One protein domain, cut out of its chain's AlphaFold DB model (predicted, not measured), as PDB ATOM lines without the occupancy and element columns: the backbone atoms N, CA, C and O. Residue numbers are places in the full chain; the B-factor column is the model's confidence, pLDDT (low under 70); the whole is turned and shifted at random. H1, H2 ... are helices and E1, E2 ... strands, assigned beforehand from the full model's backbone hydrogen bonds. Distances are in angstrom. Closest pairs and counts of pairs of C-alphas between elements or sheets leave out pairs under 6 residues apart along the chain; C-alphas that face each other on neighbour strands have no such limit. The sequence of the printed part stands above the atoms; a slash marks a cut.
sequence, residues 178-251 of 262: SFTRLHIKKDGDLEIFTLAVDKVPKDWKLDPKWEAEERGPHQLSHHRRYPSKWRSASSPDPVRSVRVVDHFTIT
ATOM      1  N   SER A 178     185.978 265.849 232.153       90.12
ATOM      2  CA  SER A 178     186.857 266.075 233.290       90.12
ATOM      3  C   SER A 178     186.172 265.671 234.591       90.12
ATOM      4  O   SER A 178     184.945 265.677 234.697       90.12
ATOM      5  N   PHE A 179     186.970 265.272 235.576       91.94
ATOM      6  CA  PHE A 179     186.523 265.029 236.938       91.94
ATOM      7  C   PHE A 179     187.570 265.542 237.924       91.94
ATOM      8  O   PHE A 179     188.777 265.421 237.698       91.94
ATOM      9  N   THR A 180     187.098 266.116 239.025       95.06
ATOM     10  CA  THR A 180     187.952 266.667 240.076       95.06
ATOM     11  C   THR A 180     188.138 265.629 241.171       95.06
ATOM     12  O   THR A 180     187.172 265.166 241.776       95.06
ATOM     13  N   ARG A 181     189.389 265.252 241.427       94.81
ATOM     14  CA  ARG A 181     189.775 264.380 242.532       94.81
ATOM     15  C   ARG A 181     190.327 265.228 243.667       94.81
ATOM     16  O   ARG A 181     191.305 265.944 243.488       94.81
ATOM     17  N   LEU A 182     189.719 265.079 244.835       96.81
ATOM     18  CA  LEU A 182     190.143 265.708 246.078       96.81
ATOM     19  C   LEU A 182     190.890 264.682 246.934       96.81
ATOM     20  O   LEU A 182     190.426 263.549 247.089       96.81
ATOM     21  N   HIS A 183     192.044 265.062 247.468       95.00
ATOM     22  CA  HIS A 183     192.874 264.221 248.321       95.00
ATOM     23  C   HIS A 183     193.280 264.996 249.573       95.00
ATOM     24  O   HIS A 183     194.019 265.971 249.497       95.00
ATOM     25  N   ILE A 184     192.782 264.555 250.728       95.50
ATOM     26  CA  ILE A 184     193.165 265.112 252.026       95.50
ATOM     27  C   ILE A 184     194.431 264.389 252.482       95.50
ATOM     28  O   ILE A 184     194.411 263.175 252.702       95.50
ATOM     29  N   LYS A 185     195.531 265.127 252.602       93.81
ATOM     30  CA  LYS A 185     196.803 264.615 253.108       93.81
ATOM     31  C   LYS A 185     196.760 264.408 254.618       93.81
ATOM     32  O   LYS A 185     195.898 264.914 255.331       93.81
ATOM     33  N   LYS A 186     197.747 263.665 255.127       93.00
ATOM     34  CA  LYS A 186     197.911 263.407 256.567       93.00
ATOM     35  C   LYS A 186     198.228 264.670 257.379       93.00
ATOM     36  O   LYS A 186     197.903 264.713 258.558       93.00
ATOM     37  N   ASP A 187     198.858 265.662 256.758       89.56
ATOM     38  CA  ASP A 187     199.112 266.993 257.337       89.56
ATOM     39  C   ASP A 187     197.832 267.858 257.419       89.56
ATOM     40  O   ASP A 187     197.779 268.837 258.165       89.56
ATOM     41  N   GLY A 188     196.762 267.440 256.735       91.44
ATOM     42  CA  GLY A 188     195.484 268.135 256.658       91.44
ATOM     43  C   GLY A 188     195.347 269.059 255.449       91.44
ATOM     44  O   GLY A 188     194.291 269.675 255.304       91.44
ATOM     45  N   ASP A 189     196.357 269.141 254.580       94.19
ATOM     46  CA  ASP A 189     196.269 269.882 253.324       94.19
ATOM     47  C   ASP A 189     195.340 269.172 252.331       94.19
ATOM     48  O   ASP A 189     195.259 267.939 252.275       94.19
ATOM     49  N   LEU A 190     194.644 269.959 251.513       95.94
ATOM     50  CA  LEU A 190     193.741 269.462 250.482       95.94
ATOM     51  C   LEU A 190     194.387 269.621 249.104       95.94
ATOM     52  O   LEU A 190     194.449 270.721 248.562       95.94
ATOM     53  N   GLU A 191     194.827 268.511 248.517       96.50
ATOM     54  CA  GLU A 191     195.236 268.455 247.115       96.50
ATOM     55  C   GLU A 191     194.024 268.287 246.204       96.50
ATOM     56  O   GLU A 191     193.158 267.432 246.424       96.50
ATOM     57  N   ILE A 192     193.987 269.084 245.143       97.31
ATOM     58  CA  ILE A 192     192.922 269.084 244.150       97.31
ATOM     59  C   ILE A 192     193.543 268.807 242.786       97.31
ATOM     60  O   ILE A 192     194.375 269.573 242.309       97.31
ATOM     61  N   PHE A 193     193.120 267.715 242.151       96.31
ATOM     62  CA  PHE A 193     193.528 267.334 240.802       96.31
ATOM     63  C   PHE A 193     192.331 267.416 239.864       96.31
ATOM     64  O   PHE A 193     191.327 266.734 240.081       96.31
ATOM     65  N   THR A 194     192.449 268.165 238.774       95.50
ATOM     66  CA  THR A 194     191.485 268.094 237.675       95.50
ATOM     67  C   THR A 194     192.028 267.135 236.630       95.50
ATOM     68  O   THR A 194     193.051 267.386 235.991       95.50
ATOM     69  N   LEU A 195     191.353 266.000 236.477       94.19
ATOM     70  CA  LEU A 195     191.706 264.948 235.533       94.19
ATOM     71  C   LEU A 195     190.807 265.069 234.307       94.19
ATOM     72  O   LEU A 195     189.593 265.166 234.455       94.19
ATOM     73  N   ALA A 196     191.380 265.053 233.106       93.19
ATOM     74  CA  ALA A 196     190.639 265.143 231.852       93.19
ATOM     75  C   ALA A 196     190.901 263.939 230.942       93.19
ATOM     76  O   ALA A 196     192.010 263.403 230.880       93.19
ATOM     77  N   VAL A 197     189.861 263.536 230.214       91.62
ATOM     78  CA  VAL A 197     189.864 262.470 229.215       91.62
ATOM     79  C   VAL A 197     189.249 263.019 227.931       91.62
ATOM     80  O   VAL A 197     188.051 263.304 227.873       91.62
ATOM     81  N   ASP A 198     190.064 263.144 226.884       89.69
ATOM     82  CA  ASP A 198     189.621 263.740 225.619       89.69
ATOM     83  C   ASP A 198     188.701 262.797 224.828       89.69
ATOM     84  O   ASP A 198     187.706 263.238 224.264       89.69
ATOM     85  N   LYS A 199     188.974 261.485 224.818       89.88
ATOM     86  CA  LYS A 199     188.130 260.471 224.158       89.88
ATOM     87  C   LYS A 199     187.578 259.486 225.177       89.88
ATOM     88  O   LYS A 199     188.339 258.751 225.800       89.88
ATOM     89  N   VAL A 200     186.256 259.450 225.315       89.50
ATOM     90  CA  VAL A 200     185.578 258.554 226.257       89.50
ATOM     91  C   VAL A 200     185.238 257.236 225.551       89.50
ATOM     92  O   VAL A 200     184.633 257.271 224.475       89.50
ATOM     93  N   PRO A 201     185.593 256.068 226.120       90.12
ATOM     94  CA  PRO A 201     185.194 254.780 225.566       90.12
ATOM     95  C   PRO A 201     183.677 254.613 225.564       90.12
ATOM     96  O   PRO A 201     183.008 254.875 226.565       90.12
ATOM     97  N   LYS A 202     183.145 254.132 224.440       89.94
ATOM     98  CA  LYS A 202     181.724 253.789 224.294       89.94
ATOM     99  C   LYS A 202     181.456 252.319 224.607       89.94
ATOM    100  O   LYS A 202     180.438 252.001 225.210       89.94
ATOM    101  N   ASP A 203     182.414 251.462 224.264       92.88
ATOM    102  CA  ASP A 203     182.324 250.020 224.446       92.88
ATOM    103  C   ASP A 203     183.277 249.559 225.544       92.88
ATOM    104  O   ASP A 203     184.478 249.861 225.533       92.88
ATOM    105  N   TRP A 204     182.737 248.776 226.470       93.31
ATOM    106  CA  TRP A 204     183.454 248.255 227.624       93.31
ATOM    107  C   TRP A 204     183.483 246.734 227.573       93.31
ATOM    108  O   TRP A 204     182.495 246.091 227.229       93.31
ATOM    109  N   LYS A 205     184.624 246.152 227.937       94.31
ATOM    110  CA  LYS A 205     184.783 244.706 228.110       94.31
ATOM    111  C   LYS A 205     185.415 244.409 229.459       94.31
ATOM    112  O   LYS A 205     186.114 245.260 230.017       94.31
ATOM    113  N   LEU A 206     185.146 243.220 229.988       93.69
ATOM    114  CA  LEU A 206     185.757 242.768 231.233       93.69
ATOM    115  C   LEU A 206     187.282 242.750 231.062       93.69
ATOM    116  O   LEU A 206     187.774 242.313 230.019       93.69
ATOM    117  N   ASP A 207     188.026 243.271 232.038       92.25
ATOM    118  CA  ASP A 207     189.485 243.177 232.015       92.25
ATOM    119  C   ASP A 207     189.915 241.766 232.452       92.25
ATOM    120  O   ASP A 207     189.722 241.418 233.621       92.25
ATOM    121  N   PRO A 208     190.538 240.957 231.568       92.25
ATOM    122  CA  PRO A 208     190.984 239.614 231.932       92.25
ATOM    123  C   PRO A 208     191.963 239.620 233.112       92.25
ATOM    124  O   PRO A 208     192.022 238.662 233.873       92.25
ATOM    125  N   LYS A 209     192.718 240.713 233.300       91.25
ATOM    126  CA  LYS A 209     193.669 240.840 234.414       91.25
ATOM    127  C   LYS A 209     192.978 241.031 235.760       91.25
ATOM    128  O   LYS A 209     193.460 240.525 236.766       91.25
ATOM    129  N   TRP A 210     191.848 241.737 235.774       90.94
ATOM    130  CA  TRP A 210     191.023 241.905 236.969       90.94
ATOM    131  C   TRP A 210     190.326 240.598 237.361       90.94
ATOM    132  O   TRP A 210     190.127 240.332 238.553       90.94
ATOM    133  N   GLU A 211     189.933 239.805 236.359       90.50
ATOM    134  CA  GLU A 211     189.287 238.504 236.538       90.50
ATOM    135  C   GLU A 211     190.268 237.430 237.017       90.50
ATOM    136  O   GLU A 211     189.932 236.682 237.930       90.50
ATOM    137  N   ALA A 212     191.484 237.406 236.462       91.25
ATOM    138  CA  ALA A 212     192.528 236.448 236.823       91.25
ATOM    139  C   ALA A 212     193.178 236.705 238.197       91.25
ATOM    140  O   ALA A 212     193.862 235.831 238.722       91.25
ATOM    141  N   GLU A 213     193.016 237.897 238.776       90.38
ATOM    142  CA  GLU A 213     193.578 238.230 240.089       90.38
ATOM    143  C   GLU A 213     192.776 237.549 241.213       90.38
ATOM    144  O   GLU A 213     191.582 237.822 241.388       90.38
ATOM    145  N   GLU A 214     193.439 236.688 241.994       85.94
ATOM    146  CA  GLU A 214     192.846 236.010 243.152       85.94
ATOM    147  C   GLU A 214     192.251 237.019 244.143       85.94
ATOM    148  O   GLU A 214     192.827 238.073 244.424       85.94
ATOM    149  N   ARG A 215     191.056 236.714 244.658       81.88
ATOM    150  CA  ARG A 215     190.316 237.615 245.546       81.88
ATOM    151  C   ARG A 215     190.543 237.212 246.995       81.88
ATOM    152  O   ARG A 215     190.052 236.173 247.427       81.88
ATOM    153  N   GLY A 216     191.227 238.067 247.752       81.12
ATOM    154  CA  GLY A 216     191.260 237.945 249.205       81.12
ATOM    155  C   GLY A 216     189.885 238.248 249.826       81.12
ATOM    156  O   GLY A 216     189.118 239.045 249.266       81.12
ATOM    157  N   PRO A 217     189.548 237.658 250.985       82.19
ATOM    158  CA  PRO A 217     188.331 238.014 251.707       82.19
ATOM    159  C   PRO A 217     188.339 239.515 252.044       82.19
ATOM    160  O   PRO A 217     189.307 240.028 252.596       82.19
ATOM    161  N   HIS A 218     187.253 240.219 251.706       82.88
ATOM    162  CA  HIS A 218     187.049 241.655 251.969       82.88
ATOM    163  C   HIS A 218     188.044 242.631 251.299       82.88
ATOM    164  O   HIS A 218     188.135 243.791 251.704       82.88
ATOM    165  N   GLN A 219     188.769 242.224 250.251       86.69
ATOM    166  CA  GLN A 219     189.669 243.137 249.536       86.69
ATOM    167  C   GLN A 219     188.890 244.156 248.679       86.69
ATOM    168  O   GLN A 219     188.146 243.792 247.768       86.69
ATOM    169  N   LEU A 220     189.091 245.451 248.943       87.62
ATOM    170  CA  LEU A 220     188.491 246.542 248.167       87.62
ATOM    171  C   LEU A 220     189.174 246.695 246.800       87.62
ATOM    172  O   LEU A 220     190.392 246.558 246.688       87.62
ATOM    173  N   SER A 221     188.411 247.063 245.764       86.88
ATOM    174  CA  SER A 221     188.919 247.169 244.384       86.88
ATOM    175  C   SER A 221     190.146 248.072 244.247       86.88
ATOM    176  O   SER A 221     191.062 247.733 243.513       86.88
ATOM    177  N   HIS A 222     190.206 249.194 244.970       86.56
ATOM    178  CA  HIS A 222     191.317 250.149 244.871       86.56
ATOM    179  C   HIS A 222     192.624 249.666 245.529       86.56
ATOM    180  O   HIS A 222     193.662 250.283 245.315       86.56
ATOM    181  N   HIS A 223     192.592 248.570 246.297       88.62
ATOM    182  CA  HIS A 223     193.782 247.908 246.847       88.62
ATOM    183  C   HIS A 223     194.314 246.789 245.936       88.62
ATOM    184  O   HIS A 223     195.306 246.143 246.274       88.62
ATOM    185  N   ARG A 224     193.643 246.507 244.812       88.62
ATOM    186  CA  ARG A 224     194.037 245.461 243.859       88.62
ATOM    187  C   ARG A 224     195.105 245.968 242.898       88.62
ATOM    188  O   ARG A 224     195.179 247.167 242.622       88.62
ATOM    189  N   ARG A 225     195.894 245.052 242.329       88.88
ATOM    190  CA  ARG A 225     196.892 245.407 241.304       88.88
ATOM    191  C   ARG A 225     196.217 245.890 240.023       88.88
ATOM    192  O   ARG A 225     196.730 246.796 239.365       88.88
ATOM    193  N   TYR A 226     195.058 245.318 239.702       90.12
ATOM    194  CA  TYR A 226     194.185 245.770 238.625       90.12
ATOM    195  C   TYR A 226     192.851 246.224 239.226       90.12
ATOM    196  O   TYR A 226     191.935 245.421 239.376       90.12
ATOM    197  N   PRO A 227     192.713 247.508 239.611       90.00
ATOM    198  CA  PRO A 227     191.533 247.979 240.335       90.00
ATOM    199  C   PRO A 227     190.280 248.108 239.453       90.00
ATOM    200  O   PRO A 227     189.159 248.022 239.960       90.00
ATOM    201  N   SER A 228     190.442 248.294 238.138       89.75
ATOM    202  CA  SER A 228     189.321 248.463 237.208       89.75
ATOM    203  C   SER A 228     188.779 247.123 236.722       89.75
ATOM    204  O   SER A 228     189.505 246.343 236.113       89.75
ATOM    205  N   LYS A 229     187.482 246.875 236.937       90.81
ATOM    206  CA  LYS A 229     186.778 245.699 236.394       90.81
ATOM    207  C   LYS A 229     186.643 245.757 234.874       90.81
ATOM    208  O   LYS A 229     186.653 244.728 234.203       90.81
ATOM    209  N   TRP A 230     186.484 246.964 234.345       92.12
ATOM    210  CA  TRP A 230     186.198 247.201 232.940       92.12
ATOM    211  C   TRP A 230     187.370 247.904 232.275       92.12
ATOM    212  O   TRP A 230     187.984 248.802 232.852       92.12
ATOM    213  N   ARG A 231     187.640 247.522 231.032       91.56
ATOM    214  CA  ARG A 231     188.581 248.208 230.152       91.56
ATOM    215  C   ARG A 231     187.896 248.586 228.854       91.56
ATOM    216  O   ARG A 231     186.918 247.955 228.444       91.56
ATOM    217  N   SER A 232     188.447 249.588 228.184       91.75
ATOM    218  CA  SER A 232     187.970 249.966 226.857       91.75
ATOM    219  C   SER A 232     188.122 248.794 225.877       91.75
ATOM    220  O   SER A 232     189.161 248.116 225.843       91.75
ATOM    221  N   ALA A 233     187.076 248.528 225.092       89.62
ATOM    222  CA  ALA A 233     187.084 247.451 224.111       89.62
ATOM    223  C   ALA A 233     187.833 247.834 222.826       89.62
ATOM    224  O   ALA A 233     188.606 247.014 222.323       89.62
ATOM    225  N   SER A 234     187.619 249.064 222.348       81.12
ATOM    226  CA  SER A 234     188.019 249.566 221.023       81.12
ATOM    227  C   SER A 234     188.820 250.877 221.064       81.12
ATOM    228  O   SER A 234     189.653 251.123 220.197       81.12
ATOM    229  N   SER A 235     188.597 251.722 222.074       80.00
ATOM    230  CA  SER A 235     189.264 253.025 222.244       80.00
ATOM    231  C   SER A 235     190.488 252.928 223.173       80.00
ATOM    232  O   SER A 235     190.616 251.932 223.893       80.00
ATOM    233  N   PRO A 236     191.383 253.935 223.219       84.50
ATOM    234  CA  PRO A 236     192.419 254.013 224.247       84.50
ATOM    235  C   PRO A 236     191.817 253.880 225.648       84.50
ATOM    236  O   PRO A 236     190.739 254.407 225.923       84.50
ATOM    237  N   ASP A 237     192.492 253.133 226.518       85.81
ATOM    238  CA  ASP A 237     192.011 252.921 227.878       85.81
ATOM    239  C   ASP A 237     192.075 254.237 228.677       85.81
ATOM    240  O   ASP A 237     193.150 254.849 228.705       85.81
ATOM    241  N   PRO A 238     190.988 254.661 229.356       84.56
ATOM    242  CA  PRO A 238     190.964 255.887 230.151       84.56
ATOM    243  C   PRO A 238     192.078 255.957 231.181       84.56
ATOM    244  O   PRO A 238     192.613 257.032 231.420       84.56
ATOM    245  N   VAL A 239     192.476 254.817 231.752       83.19
ATOM    246  CA  VAL A 239     193.559 254.749 232.743       83.19
ATOM    247  C   VAL A 239     194.893 255.206 232.146       83.19
ATOM    248  O   VAL A 239     195.754 255.701 232.866       83.19
ATOM    249  N   ARG A 240     195.074 255.062 230.828       85.25
ATOM    250  CA  ARG A 240     196.289 255.476 230.111       85.25
ATOM    251  C   ARG A 240     196.157 256.826 229.423       85.25
ATOM    252  O   ARG A 240     197.165 257.487 229.217       85.25
ATOM    253  N   SER A 241     194.949 257.200 229.011       89.06
ATOM    254  CA  SER A 241     194.711 258.452 228.288       89.06
ATOM    255  C   SER A 241     194.360 259.630 229.196       89.06
ATOM    256  O   SER A 241     194.289 260.754 228.708       89.06
ATOM    257  N   VAL A 242     194.072 259.388 230.479       91.88
ATOM    258  CA  VAL A 242     193.774 260.455 231.437       91.88
ATOM    259  C   VAL A 242     195.001 261.335 231.663       91.88
ATOM    260  O   VAL A 242     196.118 260.844 231.822       91.88
ATOM    261  N   ARG A 243     194.782 262.649 231.704       94.19
ATOM    262  CA  ARG A 243     195.809 263.657 231.992       94.19
ATOM    263  C   ARG A 243     195.383 264.547 233.151       94.19
ATOM    264  O   ARG A 243     194.206 264.879 233.270       94.19
ATOM    265  N   VAL A 244     196.339 264.949 233.982       94.62
ATOM    266  CA  VAL A 244     196.135 266.021 234.965       94.62
ATOM    267  C   VAL A 244     196.209 267.339 234.200       94.62
ATOM    268  O   VAL A 244     197.255 267.656 233.641       94.62
ATOM    269  N   VAL A 245     195.092 268.057 234.108       94.69
ATOM    270  CA  VAL A 245     195.033 269.373 233.442       94.69
ATOM    271  C   VAL A 245     195.235 270.523 234.414       94.69
ATOM    272  O   VAL A 245     195.663 271.590 233.993       94.69
ATOM    273  N   ASP A 246     194.950 270.297 235.693       94.50
ATOM    274  CA  ASP A 246     195.176 271.273 236.750       94.50
ATOM    275  C   ASP A 246     195.483 270.560 238.069       94.50
ATOM    276  O   ASP A 246     194.975 269.461 238.329       94.50
ATOM    277  N   HIS A 247     196.333 271.180 238.879       96.25
ATOM    278  CA  HIS A 247     196.720 270.693 240.193       96.25
ATOM    279  C   HIS A 247     197.080 271.865 241.100       96.25
ATOM    280  O   HIS A 247     197.998 272.630 240.806       96.25
ATOM    281  N   PHE A 248     196.397 271.952 242.235       95.88
ATOM    282  CA  PHE A 248     196.719 272.916 243.275       95.88
ATOM    283  C   PHE A 248     196.412 272.353 244.662       95.88
ATOM    284  O   PHE A 248     195.632 271.411 244.819       95.88
ATOM    285  N   THR A 249     197.028 272.961 245.673       95.88
ATOM    286  CA  THR A 249     196.895 272.559 247.074       95.88
ATOM    287  C   THR A 249     196.324 273.714 247.877       95.88
ATOM    288  O   THR A 249     196.829 274.834 247.808       95.88
ATOM    289  N   ILE A 250     195.285 273.435 248.658       95.25
ATOM    290  CA  ILE A 250     194.778 274.344 249.682       95.25
ATOM    291  C   ILE A 250     195.409 273.921 251.003       95.25
ATOM    292  O   ILE A 250     195.174 272.809 251.478       95.25
ATOM    293  N   THR A 251     196.220 274.803 251.580       94.44
ATOM    294  CA  THR A 251     196.867 274.540 252.864       94.44
ATOM    295  C   THR A 251     195.861 274.612 254.004       94.44
ATOM    296  O   THR A 251     194.947 275.445 254.008       94.44
TER     297      THR A 251
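Overview. This is residues 178 to 251 of the 262 residues of an uncharacterized protein of Aegilops tauschii subsp. strangulata (UniProt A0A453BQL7). The model is an open arch of two lobes: at one end a twisted sheet of three strands, E1, E2 and E5, and at the other a small lobe made of the short pair E3 and E4, the small helix H1 and a long loop, residues 213 to 229. Two stretches bridge the lobes, residues 198 to 203 and residues 233 to 242, which hold H2, and the space between the two legs is empty. The printed part has 74 residues, with five named strands and two named helices in the order E1 E2 E3 H1 E4 H2 E5; the class is mixed, helices and strands. Both sheets are antiparallel, the larger in the order E1 - E2 - E5. The whole is loose, with a radius of gyration of the C-alphas of 15.3 A, and flat, spanning 41 by 35 by 13 A.

Along the chain. Find C-alpha 178 at (186.857, 266.075, 233.290); from there E1, residues 178 to 184, runs 19.8 A. E2, residues 190 to 197, covers 22.7 A, and E5, residues 243 to 250, covers 20.7 A and ends at C-alpha 250, (194.778, 274.344, 249.682). Look next at C-alpha 204, (183.454, 248.255, 227.624), where E3, residues 204 to 206, begins. E4 is residues 230 to 232, H1 residues 208 to 212 and H2 residues 238 to 241.

Arrangement. Begin with the inner strand E2. E1 and E2 form a hairpin, antiparallel at 158 degrees; look for N 181 and O 193, 2.8 A apart. On E2's other side E5 is antiparallel at 165 degrees, with N 192 and O 248 at 2.9 A. This sheet is twisted, its C-alphas up to 4.3 A off the best plane. H2 only grazes it; the closest C-alphas of H2 and E2, those of Ser 241 and Val 197, are 6.4 A apart. Farther out, E3 and E4 are antiparallel at 133 degrees, with N 231 and O 205 at 2.9 A. H1 and E4 are near each other, with 7 pairs of C-alphas within 10 A. E2 and E4 are apart, as are H1 and E5. In H1 every O i to N i+4 pair is within hydrogen-bond range; H2 is too short for such a pair, and its O i to N i+3 pair is within range.

Size, cuts and confidence. The C-alphas of Asp 187 and Ser 234 are the two farthest apart, 41.8 A. The printed part has no cut. The link from H1 to E4, 17 residues, is long. The mean pLDDT of the printed part is 90.8, and no printed residue is under 70.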